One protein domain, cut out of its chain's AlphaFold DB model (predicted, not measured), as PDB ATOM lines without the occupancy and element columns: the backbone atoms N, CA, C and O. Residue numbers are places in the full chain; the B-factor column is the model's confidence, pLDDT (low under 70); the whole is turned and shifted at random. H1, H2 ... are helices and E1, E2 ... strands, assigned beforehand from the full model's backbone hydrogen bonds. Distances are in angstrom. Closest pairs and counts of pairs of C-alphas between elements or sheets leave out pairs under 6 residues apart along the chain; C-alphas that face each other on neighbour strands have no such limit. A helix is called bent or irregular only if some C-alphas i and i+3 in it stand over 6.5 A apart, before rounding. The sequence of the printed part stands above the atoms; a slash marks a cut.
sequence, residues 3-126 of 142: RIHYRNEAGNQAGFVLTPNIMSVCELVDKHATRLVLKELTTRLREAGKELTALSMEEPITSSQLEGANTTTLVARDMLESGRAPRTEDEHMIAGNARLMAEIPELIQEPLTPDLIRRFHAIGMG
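AT A GLANCE: This is residues 3 to 126 of the 142 residues of an uncharacterized protein of Citrobacter koseri (UniProt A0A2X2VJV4). A small hairpin of two strands, E1 and E2, stands far from a cluster of four crossed helices, H3 to H6, and H1 and H2 make the open arch that joins the two. In the cluster H3 crosses H5, H4 packs on H3, and H6 packs on H5. The printed part has 124 residues with two named strands, antiparallel in the order E1 - E2, then six named helices; its class is mostly helix. It is loose, with a radius of gyration of the C-alphas of 18.6 A and spans of 49 by 40 by 28 A.

HOW THE PARTS SIT: Begin at the hairpin of E1, residues 3 to 7, and E2, residues 13 to 16, where N 4 and O 14, 3.0 A apart, are within hydrogen-bond range. Next, H1, residues 20 to 32, and H2, residues 35 to 47, are close but not clearly touching; their closest C-alphas, of His 32 and Leu 38, are 8.0 A apart. H2 and H3, residues 50 to 66, touch only at the corner, closest at the C-alphas of Leu 45 and Leu 52, 6.0 A. With its residues 57 to 62 alone, H3 touches H4, residues 73 to 82; the C-alphas of Ile 61 and Ala 76 come closest, 6.6 A. H3 touches H5, residues 89 to 107, at a steep tilt of 52 degrees, closest at the C-alphas of Pro 60 and Ala 98, 5.0 A. H5 touches H6, residues 114 to 124, with residues 93 to 100 alone; the closest C-alphas, of Gly 96 and Gly 124, are 4.1 A apart. O i to N i+4 pairs are within range throughout H1, H2, H4 and H6, in 11 of 13 in H3 and 13 of 15 in H5.

IN THESE COORDINATES: Find C-alpha 3 at (12.576, 72.523, 9.448), where E1 begins. H3 runs 24.3 A and H5 26.0 A; H5 is only just irregular, with C-alphas 102 and 105 6.9 A apart. H6 ends at C-alpha 124, (16.739, 40.407, 4.541).

THE WHOLE: The two C-alphas farthest apart, of Ala 10 and Glu 47, are 54.3 A apart. The printed part has no cut and no long link. Residues 41 to 42 and 44 to 55 have pLDDT under 70.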
ATOM      1  N   ARG A   3      12.970  73.437   8.372       92.19
ATOM      2  CA  ARG A   3      12.576  72.523   9.448       92.19
ATOM      3  C   ARG A   3      11.684  71.425   8.887       92.19
ATOM      4  O   ARG A   3      10.827  71.711   8.054       92.19
ATOM      5  N   ILE A   4      11.856  70.198   9.370       92.12
ATOM      6  CA  ILE A   4      10.942  69.097   9.058       92.12
ATOM      7  C   ILE A   4       9.876  68.980  10.146       92.12
ATOM      8  O   ILE A   4      10.105  69.351  11.302       92.12
ATOM      9  N   HIS A   5       8.690  68.490   9.785       91.25
ATOM     10  CA  HIS A   5       7.579  68.282  10.718       91.25
ATOM     11  C   HIS A   5       7.779  66.985  11.527       91.25
ATOM     12  O   HIS A   5       6.975  66.058  11.484       91.25
ATOM     13  N   TYR A   6       8.906  66.921  12.236       89.56
ATOM     14  CA  TYR A   6       9.318  65.827  13.107       89.56
ATOM     15  C   TYR A   6       9.968  66.398  14.371       89.56
ATOM     16  O   TYR A   6      10.767  67.339  14.293       89.56
ATOM     17  N   ARG A   7       9.643  65.817  15.528       92.19
ATOM     18  CA  ARG A   7      10.246  66.134  16.828       92.19
ATOM     19  C   ARG A   7      10.688  64.843  17.499       92.19
ATOM     20  O   ARG A   7       9.964  63.855  17.441       92.19
ATOM     21  N   ASN A   8      11.861  64.865  18.125       90.94
ATOM     22  CA  ASN A   8      12.311  63.750  18.955       90.94
ATOM     23  C   ASN A   8      11.646  63.780  20.347       90.94
ATOM     24  O   ASN A   8      10.899  64.706  20.664       90.94
ATOM     25  N   GLU A   9      11.960  62.798  21.195       91.75
ATOM     26  CA  GLU A   9      11.427  62.681  22.566       91.75
ATOM     27  C   GLU A   9      11.713  63.911  23.444       91.75
ATOM     28  O   GLU A   9      10.911  64.266  24.303       91.75
ATOM     29  N   ALA A  10      12.819  64.616  23.191       93.25
ATOM     30  CA  ALA A  10      13.186  65.851  23.885       93.25
ATOM     31  C   ALA A  10      12.509  67.114  23.304       93.25
ATOM     32  O   ALA A  10      12.820  68.228  23.717       93.25
ATOM     33  N   GLY A  11      11.621  66.973  22.313       92.44
ATOM     34  CA  GLY A  11      10.925  68.081  21.645       92.44
ATOM     35  C   GLY A  11      11.752  68.827  20.588       92.44
ATOM     36  O   GLY A  11      11.241  69.754  19.941       92.44
ATOM     37  N   ASN A  12      13.004  68.412  20.362       92.56
ATOM     38  CA  ASN A  12      13.906  69.035  19.399       92.56
ATOM     39  C   ASN A  12      13.443  68.748  17.969       92.56
ATOM     40  O   ASN A  12      13.196  67.602  17.590       92.56
ATOM     41  N   GLN A  13      13.353  69.809  17.166       94.25
ATOM     42  CA  GLN A  13      12.922  69.725  15.776       94.25
ATOM     43  C   GLN A  13      14.118  69.556  14.841       94.25
ATOM     44  O   GLN A  13      15.032  70.389  14.822       94.25
ATOM     45  N   ALA A  14      14.075  68.517  14.016       92.94
ATOM     46  CA  ALA A  14      15.070  68.306  12.976       92.94
ATOM     47  C   ALA A  14      14.896  69.304  11.814       92.94
ATOM     48  O   ALA A  14      13.844  69.926  11.619       92.94
ATOM     49  N   GLY A  15      15.950  69.482  11.028       93.25
ATOM     50  CA  GLY A  15      15.941  70.335   9.848       93.25
ATOM     51  C   GLY A  15      17.183  70.118   8.999       93.25
ATOM     52  O   GLY A  15      18.118  69.446   9.422       93.25
ATOM     53  N   PHE A  16      17.187  70.702   7.808       92.19
ATOM     54  CA  PHE A  16      18.292  70.617   6.861       92.19
ATOM     55  C   PHE A  16      18.596  71.987   6.243       92.19
ATOM     56  O   PHE A  16      17.833  72.953   6.370       92.19
ATOM     57  N   VAL A  17      19.747  72.096   5.587       94.12
ATOM     58  CA  VAL A  17      20.155  73.282   4.830       94.12
ATOM     59  C   VAL A  17      20.508  72.831   3.423       94.12
ATOM     60  O   VAL A  17      21.407  72.016   3.253       94.12
ATOM     61  N   LEU A  18      19.812  73.369   2.422       92.44
ATOM     62  CA  LEU A  18      20.176  73.185   1.021       92.44
ATOM     63  C   LEU A  18      21.241  74.216   0.665       92.44
ATOM     64  O   LEU A  18      20.949  75.394   0.469       92.44
ATOM     65  N   THR A  19      22.494  73.781   0.659       95.50
ATOM     66  CA  THR A  19      23.600  74.611   0.177       95.50
ATOM     67  C   THR A  19      23.616  74.613  -1.354       95.50
ATOM     68  O   THR A  19      23.071  73.689  -1.965       95.50
ATOM     69  N   PRO A  20      24.266  75.599  -1.998       96.00
ATOM     70  CA  PRO A  20      24.454  75.590  -3.448       96.00
ATOM     71  C   PRO A  20      25.038  74.272  -3.976       96.00
ATOM     72  O   PRO A  20      24.548  73.752  -4.970       96.00
ATOM     73  N   ASN A  21      25.995  73.675  -3.254       95.31
ATOM     74  CA  ASN A  21      26.597  72.393  -3.635       95.31
ATOM     75  C   ASN A  21      25.612  71.216  -3.534       95.31
ATOM     76  O   ASN A  21      25.616  70.337  -4.391       95.31
ATOM     77  N   ILE A  22      24.759  71.178  -2.503       94.94
ATOM     78  CA  ILE A  22      23.723  70.137  -2.392       94.94
ATOM     79  C   ILE A  22      22.732  70.281  -3.548       94.94
ATOM     80  O   ILE A  22      22.425  69.296  -4.209       94.94
ATOM     81  N   MET A  23      22.287  71.508  -3.838       93.81
ATOM     82  CA  MET A  23      21.366  71.763  -4.949       93.81
ATOM     83  C   MET A  23      21.971  71.387  -6.303       93.81
ATOM     84  O   MET A  23      21.285  70.750  -7.095       93.81
ATOM     85  N   SER A  24      23.251  71.690  -6.552       94.81
ATOM     86  CA  SER A  24      23.909  71.294  -7.805       94.81
ATOM     87  C   SER A  24      24.022  69.776  -7.959       94.81
ATOM     88  O   SER A  24      23.910  69.257  -9.065       94.81
ATOM     89  N   VAL A  25      24.232  69.044  -6.857       93.19
ATOM     90  CA  VAL A  25      24.244  67.573  -6.890       93.19
ATOM     91  C   VAL A  25      22.836  67.028  -7.133       93.19
ATOM     92  O   VAL A  25      22.687  66.122  -7.948       93.19
ATOM     93  N   CYS A  26      21.804  67.590  -6.493       91.38
ATOM     94  CA  CYS A  26      20.413  67.220  -6.766       91.38
ATOM     95  C   CYS A  26      20.049  67.437  -8.240       91.38
ATOM     96  O   CYS A  26      19.512  66.529  -8.861       91.38
ATOM     97  N   GLU A  27      20.416  68.582  -8.821       92.38
ATOM     98  CA  GLU A  27      20.191  68.867 -10.244       92.38
ATOM     99  C   GLU A  27      20.883  67.837 -11.152       92.38
ATOM    100  O   GLU A  27      20.295  67.351 -12.121       92.38
ATOM    101  N   LEU A  28      22.125  67.464 -10.825       91.12
ATOM    102  CA  LEU A  28      22.858  66.444 -11.570       91.12
ATOM    103  C   LEU A  28      22.154  65.082 -11.492       91.12
ATOM    104  O   LEU A  28      21.985  64.420 -12.517       91.12
ATOM    105  N   VAL A  29      21.720  64.671 -10.298       88.75
ATOM    106  CA  VAL A  29      20.963  63.426 -10.108       88.75
ATOM    107  C   VAL A  29      19.660  63.470 -10.902       88.75
ATOM    108  O   VAL A  29      19.399  62.543 -11.662       88.75
ATOM    109  N   ASP A  30      18.891  64.555 -10.816       87.06
ATOM    110  CA  ASP A  30      17.628  64.708 -11.543       87.06
ATOM    111  C   ASP A  30      17.828  64.588 -13.056       87.06
ATOM    112  O   ASP A  30      17.061  63.902 -13.733       87.06
ATOM    113  N   LYS A  31      18.902  65.176 -13.598       85.62
ATOM    114  CA  LYS A  31      19.245  65.081 -15.024       85.62
ATOM    115  C   LYS A  31      19.549  63.646 -15.468       85.62
ATOM    116  O   LYS A  31      19.195  63.269 -16.587       85.62
ATOM    117  N   HIS A  32      20.198  62.851 -14.619       82.00
ATOM    118  CA  HIS A  32      20.700  61.518 -14.972       82.00
ATOM    119  C   HIS A  32      19.823  60.351 -14.492       82.00
ATOM    120  O   HIS A  32      19.957  59.249 -15.015       82.00
ATOM    121  N   ALA A  33      18.895  60.579 -13.563       81.44
ATOM    122  CA  ALA A  33      18.024  59.555 -12.982       81.44
ATOM    123  C   ALA A  33      16.544  59.715 -13.379       81.44
ATOM    124  O   ALA A  33      15.658  59.130 -12.753       81.44
ATOM    125  N   THR A  34      16.235  60.488 -14.431       80.56
ATOM    126  CA  THR A  34      14.856  60.554 -14.941       80.56
ATOM    127  C   THR A  34      14.365  59.177 -15.393       80.56
ATOM    128  O   THR A  34      15.124  58.361 -15.918       80.56
ATOM    129  N   ARG A  35      13.050  58.932 -15.285       70.44
ATOM    130  CA  ARG A  35      12.425  57.689 -15.780       70.44
ATOM    131  C   ARG A  35      12.761  57.394 -17.244       70.44
ATOM    132  O   ARG A  35      12.857  56.231 -17.613       70.44
ATOM    133  N   LEU A  36      12.920  58.431 -18.072       76.75
ATOM    134  CA  LEU A  36      13.273  58.277 -19.481       76.75
ATOM    135  C   LEU A  36      14.713  57.779 -19.648       76.75
ATOM    136  O   LEU A  36      14.917  56.787 -20.340       76.75
ATOM    137  N   VAL A  37      15.677  58.404 -18.963       77.31
ATOM    138  CA  VAL A  37      17.090  57.988 -18.987       77.31
ATOM    139  C   VAL A  37      17.248  56.578 -18.420       77.31
ATOM    140  O   VAL A  37      17.907  55.743 -19.033       77.31
ATOM    141  N   LEU A  38      16.572  56.262 -17.311       71.50
ATOM    142  CA  LEU A  38      16.576  54.915 -16.736       71.50
ATOM    143  C   LEU A  38      15.968  53.881 -17.692       71.50
ATOM    144  O   LEU A  38      16.517  52.791 -17.841       71.50
ATOM    145  N   LYS A  39      14.868  54.209 -18.382       70.88
ATOM    146  CA  LYS A  39      14.255  53.317 -19.379       70.88
ATOM    147  C   LYS A  39      15.172  53.104 -20.581       70.88
ATOM    148  O   LYS A  39      15.266  51.979 -21.066       70.88
ATOM    149  N   GLU A  40      15.851  54.145 -21.051       76.12
ATOM    150  CA  GLU A  40      16.809  54.055 -22.152       76.12
ATOM    151  C   GLU A  40      18.028  53.206 -21.767       76.12
ATOM    152  O   GLU A  40      18.360  52.268 -22.490       76.12
ATOM    153  N   LEU A  41      18.623  53.452 -20.595       69.81
ATOM    154  CA  LEU A  41      19.711  52.640 -20.040       69.81
ATOM    155  C   LEU A  41      19.288  51.180 -19.889       69.81
ATOM    156  O   LEU A  41      19.974  50.289 -20.374       69.81
ATOM    157  N   THR A  42      18.116  50.928 -19.303       66.00
ATOM    158  CA  THR A  42      17.591  49.566 -19.146       66.00
ATOM    159  C   THR A  42      17.332  48.902 -20.498       66.00
ATOM    160  O   THR A  42      17.543  47.704 -20.630       66.00
ATOM    161  N   THR A  43      16.888  49.642 -21.520       70.00
ATOM    162  CA  THR A  43      16.665  49.092 -22.871       70.00
ATOM    163  C   THR A  43      17.990  48.713 -23.533       70.00
ATOM    164  O   THR A  43      18.118  47.587 -24.006       70.00
ATOM    165  N   ARG A  44      19.000  49.590 -23.472       67.56
ATOM    166  CA  ARG A  44      20.359  49.306 -23.967       67.56
ATOM    167  C   ARG A  44      20.995  48.113 -23.243       67.56
ATOM    168  O   ARG A  44      21.591  47.250 -23.873       67.56
ATOM    169  N   LEU A  45      20.811  48.029 -21.927       63.34
ATOM    170  CA  LEU A  45      21.326  46.931 -21.104       63.34
ATOM    171  C   LEU A  45      20.519  45.627 -21.266       63.34
ATOM    172  O   LEU A  45      21.065  44.541 -21.092       63.34
ATOM    173  N   ARG A  46      19.229  45.693 -21.630       58.34
ATOM    174  CA  ARG A  46      18.406  44.518 -21.978       58.34
ATOM    175  C   ARG A  46      18.861  43.862 -23.275       58.34
ATOM    176  O   ARG A  46      18.860  42.638 -23.340       58.34
ATOM    177  N   GLU A  47      19.288  44.645 -24.264       59.03
ATOM    178  CA  GLU A  47      19.958  44.116 -25.463       59.03
ATOM    179  C   GLU A  47      21.287  43.422 -25.105       59.03
ATOM    180  O   GLU A  47      21.676  42.460 -25.765       59.03
ATOM    181  N   ALA A  48      21.929  43.835 -24.006       54.41
ATOM    182  CA  ALA A  48      23.147  43.231 -23.472       54.41
ATOM    183  C   ALA A  48      22.922  42.051 -22.501       54.41
ATOM    184  O   ALA A  48      23.893  41.373 -22.173       54.41
ATOM    185  N   GLY A  49      21.681  41.776 -22.063       52.44
ATOM    186  CA  GLY A  49      21.198  40.592 -21.321       52.44
ATOM    187  C   GLY A  49      21.931  40.209 -20.021       52.44
ATOM    188  O   GLY A  49      21.338  40.189 -18.947       52.44
ATOM    189  N   LYS A  50      23.220  39.882 -20.113       54.84
ATOM    190  CA  LYS A  50      24.122  39.496 -19.018       54.84
ATOM    191  C   LYS A  50      24.485  40.659 -18.093       54.84
ATOM    192  O   LYS A  50      24.689  40.433 -16.906       54.84
ATOM    193  N   GLU A  51      24.553  41.885 -18.610       53.69
ATOM    194  CA  GLU A  51      24.987  43.062 -17.838       53.69
ATOM    195  C   GLU A  51      23.964  43.474 -16.769       53.69
ATOM    196  O   GLU A  51      24.338  43.847 -15.660       53.69
ATOM    197  N   LEU A  52      22.665  43.329 -17.055       57.28
ATOM    198  CA  LEU A  52      21.604  43.643 -16.092       57.28
ATOM    199  C   LEU A  52      21.565  42.633 -14.931       57.28
ATOM    200  O   LEU A  52      21.367  43.010 -13.778       57.28
ATOM    201  N   THR A  53      21.798  41.353 -15.234       59.50
ATOM    202  CA  THR A  53      21.898  40.285 -14.230       59.50
ATOM    203  C   THR A  53      23.141  40.454 -13.359       59.50
ATOM    204  O   THR A  53      23.069  40.234 -12.154       59.50
ATOM    205  N   ALA A  54      24.262  40.900 -13.939       61.03
ATOM    206  CA  ALA A  54      25.478  41.203 -13.188       61.03
ATOM    207  C   ALA A  54      25.246  42.332 -12.170       61.03
ATOM    208  O   ALA A  54      25.549  42.152 -10.995       61.03
ATOM    209  N   LEU A  55      24.601  43.432 -12.575       66.25
ATOM    210  CA  LEU A  55      24.270  44.540 -11.667       66.25
ATOM    211  C   LEU A  55      23.348  44.109 -10.517       66.25
ATOM    212  O   LEU A  55      23.557  44.500  -9.372       66.25
ATOM    213  N   SER A  56      22.356  43.261 -10.804       72.00
ATOM    214  CA  SER A  56      21.441  42.742  -9.780       72.00
ATOM    215  C   SER A  56      22.122  41.822  -8.760       72.00
ATOM    216  O   SER A  56      21.588  41.631  -7.670       72.00
ATOM    217  N   MET A  57      23.261  41.228  -9.116       81.06
ATOM    218  CA  MET A  57      24.028  40.312  -8.268       81.06
ATOM    219  C   MET A  57      25.152  41.026  -7.520       81.06
ATOM    220  O   MET A  57      25.462  40.667  -6.388       81.06
ATOM    221  N   GLU A  58      25.752  42.040  -8.139       87.12
ATOM    222  CA  GLU A  58      26.804  42.843  -7.526       87.12
ATOM    223  C   GLU A  58      26.279  43.652  -6.345       87.12
ATOM    224  O   GLU A  58      26.920  43.642  -5.298       87.12
ATOM    225  N   GLU A  59      25.107  44.280  -6.468       89.94
ATOM    226  CA  GLU A  59      24.578  45.161  -5.421       89.94
ATOM    227  C   GLU A  59      24.371  44.445  -4.070       89.94
ATOM    228  O   GLU A  59      24.858  44.953  -3.057       89.94
ATOM    229  N   PRO A  60      23.753  43.245  -4.001       92.25
ATOM    230  CA  PRO A  60      23.691  42.473  -2.764       92.25
ATOM    231  C   PRO A  60      25.053  42.171  -2.140       92.25
ATOM    232  O   PRO A  60      25.185  42.187  -0.919       92.25
ATOM    233  N   ILE A  61      26.063  41.887  -2.967       94.31
ATOM    234  CA  ILE A  61      27.407  41.531  -2.503       94.31
ATOM    235  C   ILE A  61      28.121  42.768  -1.956       94.31
ATOM    236  O   ILE A  61      28.639  42.734  -0.840       94.31
ATOM    237  N   THR A  62      28.153  43.853  -2.730       93.56
ATOM    238  CA  THR A  62      28.897  45.071  -2.392       93.56
ATOM    239  C   THR A  62      28.325  45.740  -1.151       93.56
ATOM    240  O   THR A  62      29.078  46.080  -0.242       93.56
ATOM    241  N   SER A  63      27.004  45.881  -1.063       91.44
ATOM    242  CA  SER A  63      26.361  46.508   0.095       91.44
ATOM    243  C   SER A  63      26.511  45.670   1.368       91.44
ATOM    244  O   SER A  63      26.873  46.219   2.405       91.44
ATOM    245  N   SER A  64      26.386  44.339   1.305       93.50
ATOM    246  CA  SER A  64      26.655  43.493   2.477       93.50
ATOM    247  C   SER A  64      28.122  43.539   2.920       93.50
ATOM    248  O   SER A  64      28.396  43.508   4.117       93.50
ATOM    249  N   GLN A  65      29.078  43.654   1.991       94.75
ATOM    250  CA  GLN A  65      30.495  43.853   2.330       94.75
ATOM    251  C   GLN A  65      30.747  45.220   2.982       94.75
ATOM    252  O   GLN A  65      31.505  45.301   3.947       94.75
ATOM    253  N   LEU A  66      30.084  46.283   2.506       93.19
ATOM    254  CA  LEU A  66      30.119  47.610   3.141       93.19
ATOM    255  C   LEU A  66      29.544  47.580   4.566       93.19
ATOM    256  O   LEU A  66      30.025  48.304   5.436       93.19
ATOM    257  N   GLU A  67      28.556  46.720   4.812       88.88
ATOM    258  CA  GLU A  67      27.964  46.469   6.132       88.88
ATOM    259  C   GLU A  67      28.780  45.497   7.008       88.88
ATOM    260  O   GLU A  67      28.433  45.276   8.169       88.88
ATOM    261  N   GLY A  68      29.886  44.952   6.488       89.50
ATOM    262  CA  GLY A  68      30.862  44.172   7.252       89.50
ATOM    263  C   GLY A  68      30.907  42.670   6.963       89.50
ATOM    264  O   GLY A  68      31.645  41.964   7.648       89.50
ATOM    265  N   ALA A  69      30.176  42.161   5.964       91.75
ATOM    266  CA  ALA A  69      30.265  40.756   5.567       91.75
ATOM    267  C   ALA A  69      31.661  40.435   5.000       91.75
ATOM    268  O   ALA A  69      32.077  40.990   3.981       91.75
ATOM    269  N   ASN A  70      32.376  39.484   5.605       94.69
ATOM    270  CA  ASN A  70      33.737  39.111   5.212       94.69
ATOM    271  C   ASN A  70      33.770  37.929   4.223       94.69
ATOM    272  O   ASN A  70      34.622  37.041   4.289       94.69
ATOM    273  N   THR A  71      32.823  37.897   3.284       94.31
ATOM    274  CA  THR A  71      32.813  36.917   2.187       94.31
ATOM    275  C   THR A  71      33.396  37.559   0.937       94.31
ATOM    276  O   THR A  71      32.981  38.646   0.537       94.31
ATOM    277  N   THR A  72      34.357  36.899   0.285       96.06
ATOM    278  CA  THR A  72      34.946  37.433  -0.953       96.06
ATOM    279  C   THR A  72      33.912  37.473  -2.077       96.06
ATOM    280  O   THR A  72      33.049  36.601  -2.171       96.06
ATOM    281  N   THR A  73      34.035  38.435  -2.991       94.44
ATOM    282  CA  THR A  73      33.125  38.565  -4.143       94.44
ATOM    283  C   THR A  73      33.079  37.294  -4.995       94.44
ATOM    284  O   THR A  73      32.025  36.941  -5.511       94.44
ATOM    285  N   LEU A  74      34.200  36.566  -5.106       95.38
ATOM    286  CA  LEU A  74      34.259  35.289  -5.822       95.38
ATOM    287  C   LEU A  74      33.359  34.229  -5.172       95.38
ATOM    288  O   LEU A  74      32.568  33.598  -5.867       95.38
ATOM    289  N   VAL A  75      33.467  34.059  -3.851       96.19
ATOM    290  CA  VAL A  75      32.675  33.076  -3.091       96.19
ATOM    291  C   VAL A  75      31.202  33.471  -3.050       96.19
ATOM    292  O   VAL A  75      30.335  32.610  -3.180       96.19
ATOM    293  N   ALA A  76      30.919  34.762  -2.893       95.94
ATOM    294  CA  ALA A  76      29.563  35.291  -2.873       95.94
ATOM    295  C   ALA A  76      28.857  35.104  -4.223       95.94
ATOM    296  O   ALA A  76      27.714  34.653  -4.266       95.94
ATOM    297  N   ARG A  77      29.553  35.384  -5.331       94.25
ATOM    298  CA  ARG A  77      29.013  35.186  -6.677       94.25
ATOM    299  C   ARG A  77      28.757  33.711  -6.967       94.25
ATOM    300  O   ARG A  77      27.647  33.376  -7.354       94.25
ATOM    301  N   ASP A  78      29.733  32.840  -6.706       95.00
ATOM    302  CA  ASP A  78      29.560  31.386  -6.853       95.00
ATOM    303  C   ASP A  78      28.368  30.880  -6.029       95.00
ATOM    304  O   ASP A  78      27.554  30.095  -6.515       95.00
ATOM    305  N   MET A  79      28.212  31.382  -4.800       95.56
ATOM    306  CA  MET A  79      27.089  31.022  -3.944       95.56
ATOM    307  C   MET A  79      25.738  31.367  -4.571       95.56
ATOM    308  O   MET A  79      24.853  30.514  -4.631       95.56
ATOM    309  N   LEU A  80      25.584  32.610  -5.023       93.62
ATOM    310  CA  LEU A  80      24.331  33.101  -5.585       93.62
ATOM    311  C   LEU A  80      24.039  32.481  -6.965       93.62
ATOM    312  O   LEU A  80      22.898  32.119  -7.232       93.62
ATOM    313  N   GLU A  81      25.053  32.304  -7.819       92.19
ATOM    314  CA  GLU A  81      24.910  31.704  -9.158       92.19
ATOM    315  C   GLU A  81      24.576  30.209  -9.097       92.19
ATOM    316  O   GLU A  81      23.739  29.727  -9.859       92.19
ATOM    317  N   SER A  82      25.213  29.466  -8.186       93.56
ATOM    318  CA  SER A  82      24.951  28.032  -8.004       93.56
ATOM    319  C   SER A  82      23.667  27.742  -7.225       93.56
ATOM    320  O   SER A  82      23.208  26.599  -7.203       93.56
ATOM    321  N   GLY A  83      23.106  28.748  -6.544       91.56
ATOM    322  CA  GLY A  83      21.980  28.578  -5.629       91.56
ATOM    323  C   GLY A  83      22.314  27.722  -4.404       91.56
ATOM    324  O   GLY A  83      21.405  27.195  -3.757       91.56
ATOM    325  N   ARG A  84      23.603  27.534  -4.075       95.06
ATOM    326  CA  ARG A  84      23.983  26.786  -2.870       95.06
ATOM    327  C   ARG A  84      23.497  27.530  -1.626       95.06
ATOM    328  O   ARG A  84      23.521  28.758  -1.566       95.06
ATOM    329  N   ALA A  85      23.149  26.781  -0.584       93.69
ATOM    330  CA  ALA A  85      22.788  27.386   0.692       93.69
ATOM    331  C   ALA A  85      23.975  28.171   1.305       93.69
ATOM    332  O   ALA A  85      25.122  27.697   1.223       93.69
ATOM    333  N   PRO A  86      23.715  29.336   1.932       94.69
ATOM    334  CA  PRO A  86      24.706  30.037   2.742       94.69
ATOM    335  C   PRO A  86      25.120  29.170   3.937       94.69
ATOM    336  O   PRO A  86      24.319  28.414   4.489       94.69
ATOM    337  N   ARG A  87      26.398  29.239   4.305       92.94
ATOM    338  CA  ARG A  87      27.021  28.406   5.348       92.94
ATOM    339  C   ARG A  87      27.517  29.218   6.535       92.94
ATOM    340  O   ARG A  87      27.718  28.662   7.610       92.94
ATOM    341  N   THR A  88      27.760  30.507   6.328       92.06
ATOM    342  CA  THR A  88      28.272  31.436   7.339       92.06
ATOM    343  C   THR A  88      27.291  32.583   7.542       92.06
ATOM    344  O   THR A  88      26.442  32.848   6.694       92.06
ATOM    345  N   GLU A  89      27.417  33.279   8.669       89.25
ATOM    346  CA  GLU A  89      26.624  34.475   8.971       89.25
ATOM    347  C   GLU A  89      26.769  35.543   7.871       89.25
ATOM    348  O   GLU A  89      25.769  36.056   7.378       89.25
ATOM    349  N   ASP A  90      27.994  35.780   7.400       92.81
ATOM    350  CA  ASP A  90      28.297  36.721   6.315       92.81
ATOM    351  C   ASP A  90      27.674  36.301   4.974       92.81
ATOM    352  O   ASP A  90      27.161  37.129   4.221       92.81
ATOM    353  N   GLU A  91      27.679  35.000   4.670       94.69
ATOM    354  CA  GLU A  91      26.998  34.461   3.492       94.69
ATOM    355  C   GLU A  91      25.479  34.619   3.609       94.69
ATOM    356  O   GLU A  91      24.809  34.935   2.625       94.69
ATOM    357  N   HIS A  92      24.925  34.447   4.813       93.31
ATOM    358  CA  HIS A  92      23.515  34.706   5.064       93.31
ATOM    359  C   HIS A  92      23.161  36.189   4.909       93.31
ATOM    360  O   HIS A  92      22.082  36.468   4.389       93.31
ATOM    361  N   MET A  93      24.040  37.126   5.292       91.81
ATOM    362  CA  MET A  93      23.845  38.566   5.049       91.81
ATOM    363  C   MET A  93      23.708  38.854   3.550       91.81
ATOM    364  O   MET A  93      22.717  39.445   3.122       91.81
ATOM    365  N   ILE A  94      24.640  38.340   2.743       94.81
ATOM    366  CA  ILE A  94      24.626  38.518   1.284       94.81
ATOM    367  C   ILE A  94      23.383  37.872   0.661       94.81
ATOM    368  O   ILE A  94      22.674  38.499  -0.127       94.81
ATOM    369  N   ALA A  95      23.080  36.623   1.026       94.44
ATOM    370  CA  ALA A  95      21.907  35.914   0.516       94.44
ATOM    371  C   ALA A  95      20.587  36.558   0.973       94.44
ATOM    372  O   ALA A  95      19.573  36.491   0.277       94.44
ATOM    373  N   GLY A  96      20.573  37.163   2.158       93.06
ATOM    374  CA  GLY A  96      19.479  37.975   2.675       93.06
ATOM    375  C   GLY A  96      19.210  39.191   1.816       93.06
ATOM    376  O   GLY A  96      18.089  39.382   1.345       93.06
ATOM    377  N   ASN A  97      20.253  39.962   1.543       92.44
ATOM    378  CA  ASN A  97      20.129  41.149   0.723       92.44
ATOM    379  C   ASN A  97      19.752  40.816  -0.731       92.44
ATOM    380  O   ASN A  97      18.903  41.478  -1.318       92.44
ATOM    381  N   ALA A  98      20.283  39.722  -1.287       92.81
ATOM    382  CA  ALA A  98      19.903  39.249  -2.618       92.81
ATOM    383  C   ALA A  98      18.410  38.894  -2.702       92.81
ATOM    384  O   ALA A  98      17.731  39.285  -3.652       92.81
ATOM    385  N   ARG A  99      17.873  38.209  -1.682       92.19
ATOM    386  CA  ARG A  99      16.431  37.929  -1.581       92.19
ATOM    387  C   ARG A  99      15.613  39.208  -1.461       92.19
ATOM    388  O   ARG A  99      14.611  39.339  -2.149       92.19
ATOM    389  N   LEU A 100      16.045  40.155  -0.630       91.06
ATOM    390  CA  LEU A 100      15.360  41.438  -0.496       91.06
ATOM    391  C   LEU A 100      15.291  42.176  -1.840       91.06
ATOM    392  O   LEU A 100      14.208  42.585  -2.248       91.06
ATOM    393  N   MET A 101      16.412  42.283  -2.556       88.81
ATOM    394  CA  MET A 101      16.466  42.934  -3.869       88.81
ATOM    395  C   MET A 101      15.545  42.268  -4.900       88.81
ATOM    396  O   MET A 101      14.937  42.966  -5.710       88.81
ATOM    397  N   ALA A 102      15.387  40.941  -4.842       88.19
ATOM    398  CA  ALA A 102      14.475  40.202  -5.716       88.19
ATOM    399  C   ALA A 102      12.984  40.462  -5.413       88.19
ATOM    400  O   ALA A 102      12.168  40.416  -6.329       88.19
ATOM    401  N   GLU A 103      12.629  40.761  -4.159       88.31
ATOM    402  CA  GLU A 103      11.245  41.009  -3.718       88.31
ATOM    403  C   GLU A 103      10.809  42.478  -3.895       88.31
ATOM    404  O   GLU A 103       9.620  42.767  -4.040       88.31
ATOM    405  N   ILE A 104      11.752  43.431  -3.907       86.31
ATOM    406  CA  ILE A 104      11.462  44.874  -4.032       86.31
ATOM    407  C   ILE A 104      10.536  45.224  -5.216       86.31
ATOM    408  O   ILE A 104       9.632  46.035  -5.000       86.31
ATOM    409  N   PRO A 105      10.691  44.672  -6.439       85.00
ATOM    410  CA  PRO A 105       9.830  45.014  -7.574       85.00
ATOM    411  C   PRO A 105       8.333  44.786  -7.326       85.00
ATOM    412  O   PRO A 105       7.519  45.581  -7.794       85.00
ATOM    413  N   GLU A 106       7.978  43.759  -6.552       86.00
ATOM    414  CA  GLU A 106       6.587  43.445  -6.199       86.00
ATOM    415  C   GLU A 106       6.043  44.388  -5.113       86.00
ATOM    416  O   GLU A 106       4.839  44.618  -5.010       86.00
ATOM    417  N   LEU A 107       6.937  44.981  -4.319       86.06
ATOM    418  CA  LEU A 107       6.610  45.804  -3.153       86.06
ATOM    419  C   LEU A 107       6.713  47.311  -3.429       86.06
ATOM    420  O   LEU A 107       6.234  48.121  -2.640       86.06
ATOM    421  N   ILE A 108       7.303  47.716  -4.557       81.56
ATOM    422  CA  ILE A 108       7.640  49.119  -4.849       81.56
ATOM    423  C   ILE A 108       6.421  50.034  -5.049       81.56
ATOM    424  O   ILE A 108       6.549  51.256  -4.976       81.56
ATOM    425  N   GLN A 109       5.247  49.461  -5.332       86.50
ATOM    426  CA  GLN A 109       3.992  50.212  -5.448       86.50
ATOM    427  C   GLN A 109       3.281  50.389  -4.098       86.50
ATOM    428  O   GLN A 109       2.342  51.182  -4.007       86.50
ATOM    429  N   GLU A 110       3.699  49.669  -3.053       90.62
ATOM    430  CA  GLU A 110       3.135  49.836  -1.717       90.62
ATOM    431  C   GLU A 110       3.617  51.159  -1.085       90.62
ATOM    432  O   GLU A 110       4.773  51.557  -1.256       90.62
ATOM    433  N   PRO A 111       2.766  51.867  -0.317       93.00
ATOM    434  CA  PRO A 111       3.207  53.025   0.446       93.00
ATOM    435  C   PRO A 111       4.308  52.651   1.447       93.00
ATOM    436  O   PRO A 111       4.201  51.649   2.158       93.00
ATOM    437  N   LEU A 112       5.329  53.503   1.573       91.12
ATOM    438  CA  LEU A 112       6.381  53.320   2.570       91.12
ATOM    439  C   LEU A 112       5.806  53.499   3.982       91.12
ATOM    440  O   LEU A 112       5.621  54.615   4.467       91.12
ATOM    441  N   THR A 113       5.525  52.376   4.636       93.19
ATOM    442  CA  THR A 113       4.986  52.306   5.996       93.19
ATOM    443  C   THR A 113       5.972  51.601   6.930       93.19
ATOM    444  O   THR A 113       6.803  50.814   6.469       93.19
ATOM    445  N   PRO A 114       5.880  51.817   8.256       91.56
ATOM    446  CA  PRO A 114       6.655  51.039   9.220       91.56
ATOM    447  C   PRO A 114       6.479  49.522   9.059       91.56
ATOM    448  O   PRO A 114       7.434  48.776   9.252       91.56
ATOM    449  N   ASP A 115       5.291  49.060   8.663       91.50
ATOM    450  CA  ASP A 115       5.033  47.636   8.431       91.50
ATOM    451  C   ASP A 115       5.759  47.112   7.191       91.50
ATOM    452  O   ASP A 115       6.356  46.038   7.249       91.50
ATOM    453  N   LEU A 116       5.806  47.894   6.106       91.69
ATOM    454  CA  LEU A 116       6.614  47.554   4.935       91.69
ATOM    455  C   LEU A 116       8.110  47.483   5.285       91.69
ATOM    456  O   LEU A 116       8.791  46.540   4.891       91.69
ATOM    457  N   ILE A 117       8.610  48.417   6.100       91.00
ATOM    458  CA  ILE A 117      10.004  48.403   6.576       91.00
ATOM    459  C   ILE A 117      10.292  47.133   7.393       91.00
ATOM    460  O   ILE A 117      11.321  46.487   7.192       91.00
ATOM    461  N   ARG A 118       9.376  46.728   8.284       90.19
ATOM    462  CA  ARG A 118       9.511  45.474   9.047       90.19
ATOM    463  C   ARG A 118       9.485  44.243   8.145       90.19
ATOM    464  O   ARG A 118      10.240  43.307   8.397       90.19
ATOM    465  N   ARG A 119       8.664  44.243   7.088       90.69
ATOM    466  CA  ARG A 119       8.651  43.172   6.076       90.69
ATOM    467  C   ARG A 119       9.994  43.077   5.350       90.69
ATOM    468  O   ARG A 119      10.545  41.983   5.282       90.69
ATOM    469  N   PHE A 120      10.555  44.196   4.885       91.00
ATOM    470  CA  PHE A 120      11.885  44.217   4.263       91.00
ATOM    471  C   PHE A 120      12.964  43.674   5.198       91.00
ATOM    472  O   PHE A 120      13.755  42.821   4.798       91.00
ATOM    473  N   HIS A 121      12.948  44.106   6.461       89.12
ATOM    474  CA  HIS A 121      13.859  43.584   7.471       89.12
ATOM    475  C   HIS A 121      13.706  42.065   7.647       89.12
ATOM    476  O   HIS A 121      14.697  41.345   7.631       89.12
ATOM    477  N   ALA A 122      12.478  41.547   7.753       88.75
ATOM    478  CA  ALA A 122      12.240  40.111   7.902       88.75
ATOM    479  C   ALA A 122      12.754  39.288   6.703       88.75
ATOM    480  O   ALA A 122      13.320  38.212   6.899       88.75
ATOM    481  N   ILE A 123      12.595  39.799   5.477       90.12
ATOM    482  CA  ILE A 123      13.113  39.157   4.258       90.12
ATOM    483  C   ILE A 123      14.646  39.117   4.292       90.12
ATOM    484  O   ILE A 123      15.236  38.038   4.169       90.12
ATOM    485  N   GLY A 124      15.281  40.274   4.515       88.94
ATOM    486  CA  GLY A 124      16.739  40.407   4.541       88.94
ATOM    487  C   GLY A 124      17.397  39.594   5.657       88.94
ATOM    488  O   GLY A 124      18.450  39.000   5.454       88.94
ATOM    489  N   MET A 125      16.743  39.480   6.814       86.06
ATOM    490  CA  MET A 125      17.288  38.771   7.975       86.06
ATOM    491  C   MET A 125      16.931  37.280   8.037       86.06
ATOM    492  O   MET A 125      17.338  36.588   8.972       86.06
ATOM    493  N   GLY A 126      16.177  36.747   7.070       82.38
ATOM    494  CA  GLY A 126      15.752  35.347   7.108       82.38
ATOM    495  C   GLY A 126      16.947  34.385   7.153       82.38
ATOM    496  O   GLY A 126      17.811  34.428   6.285       82.38
TER     497      GLY A 126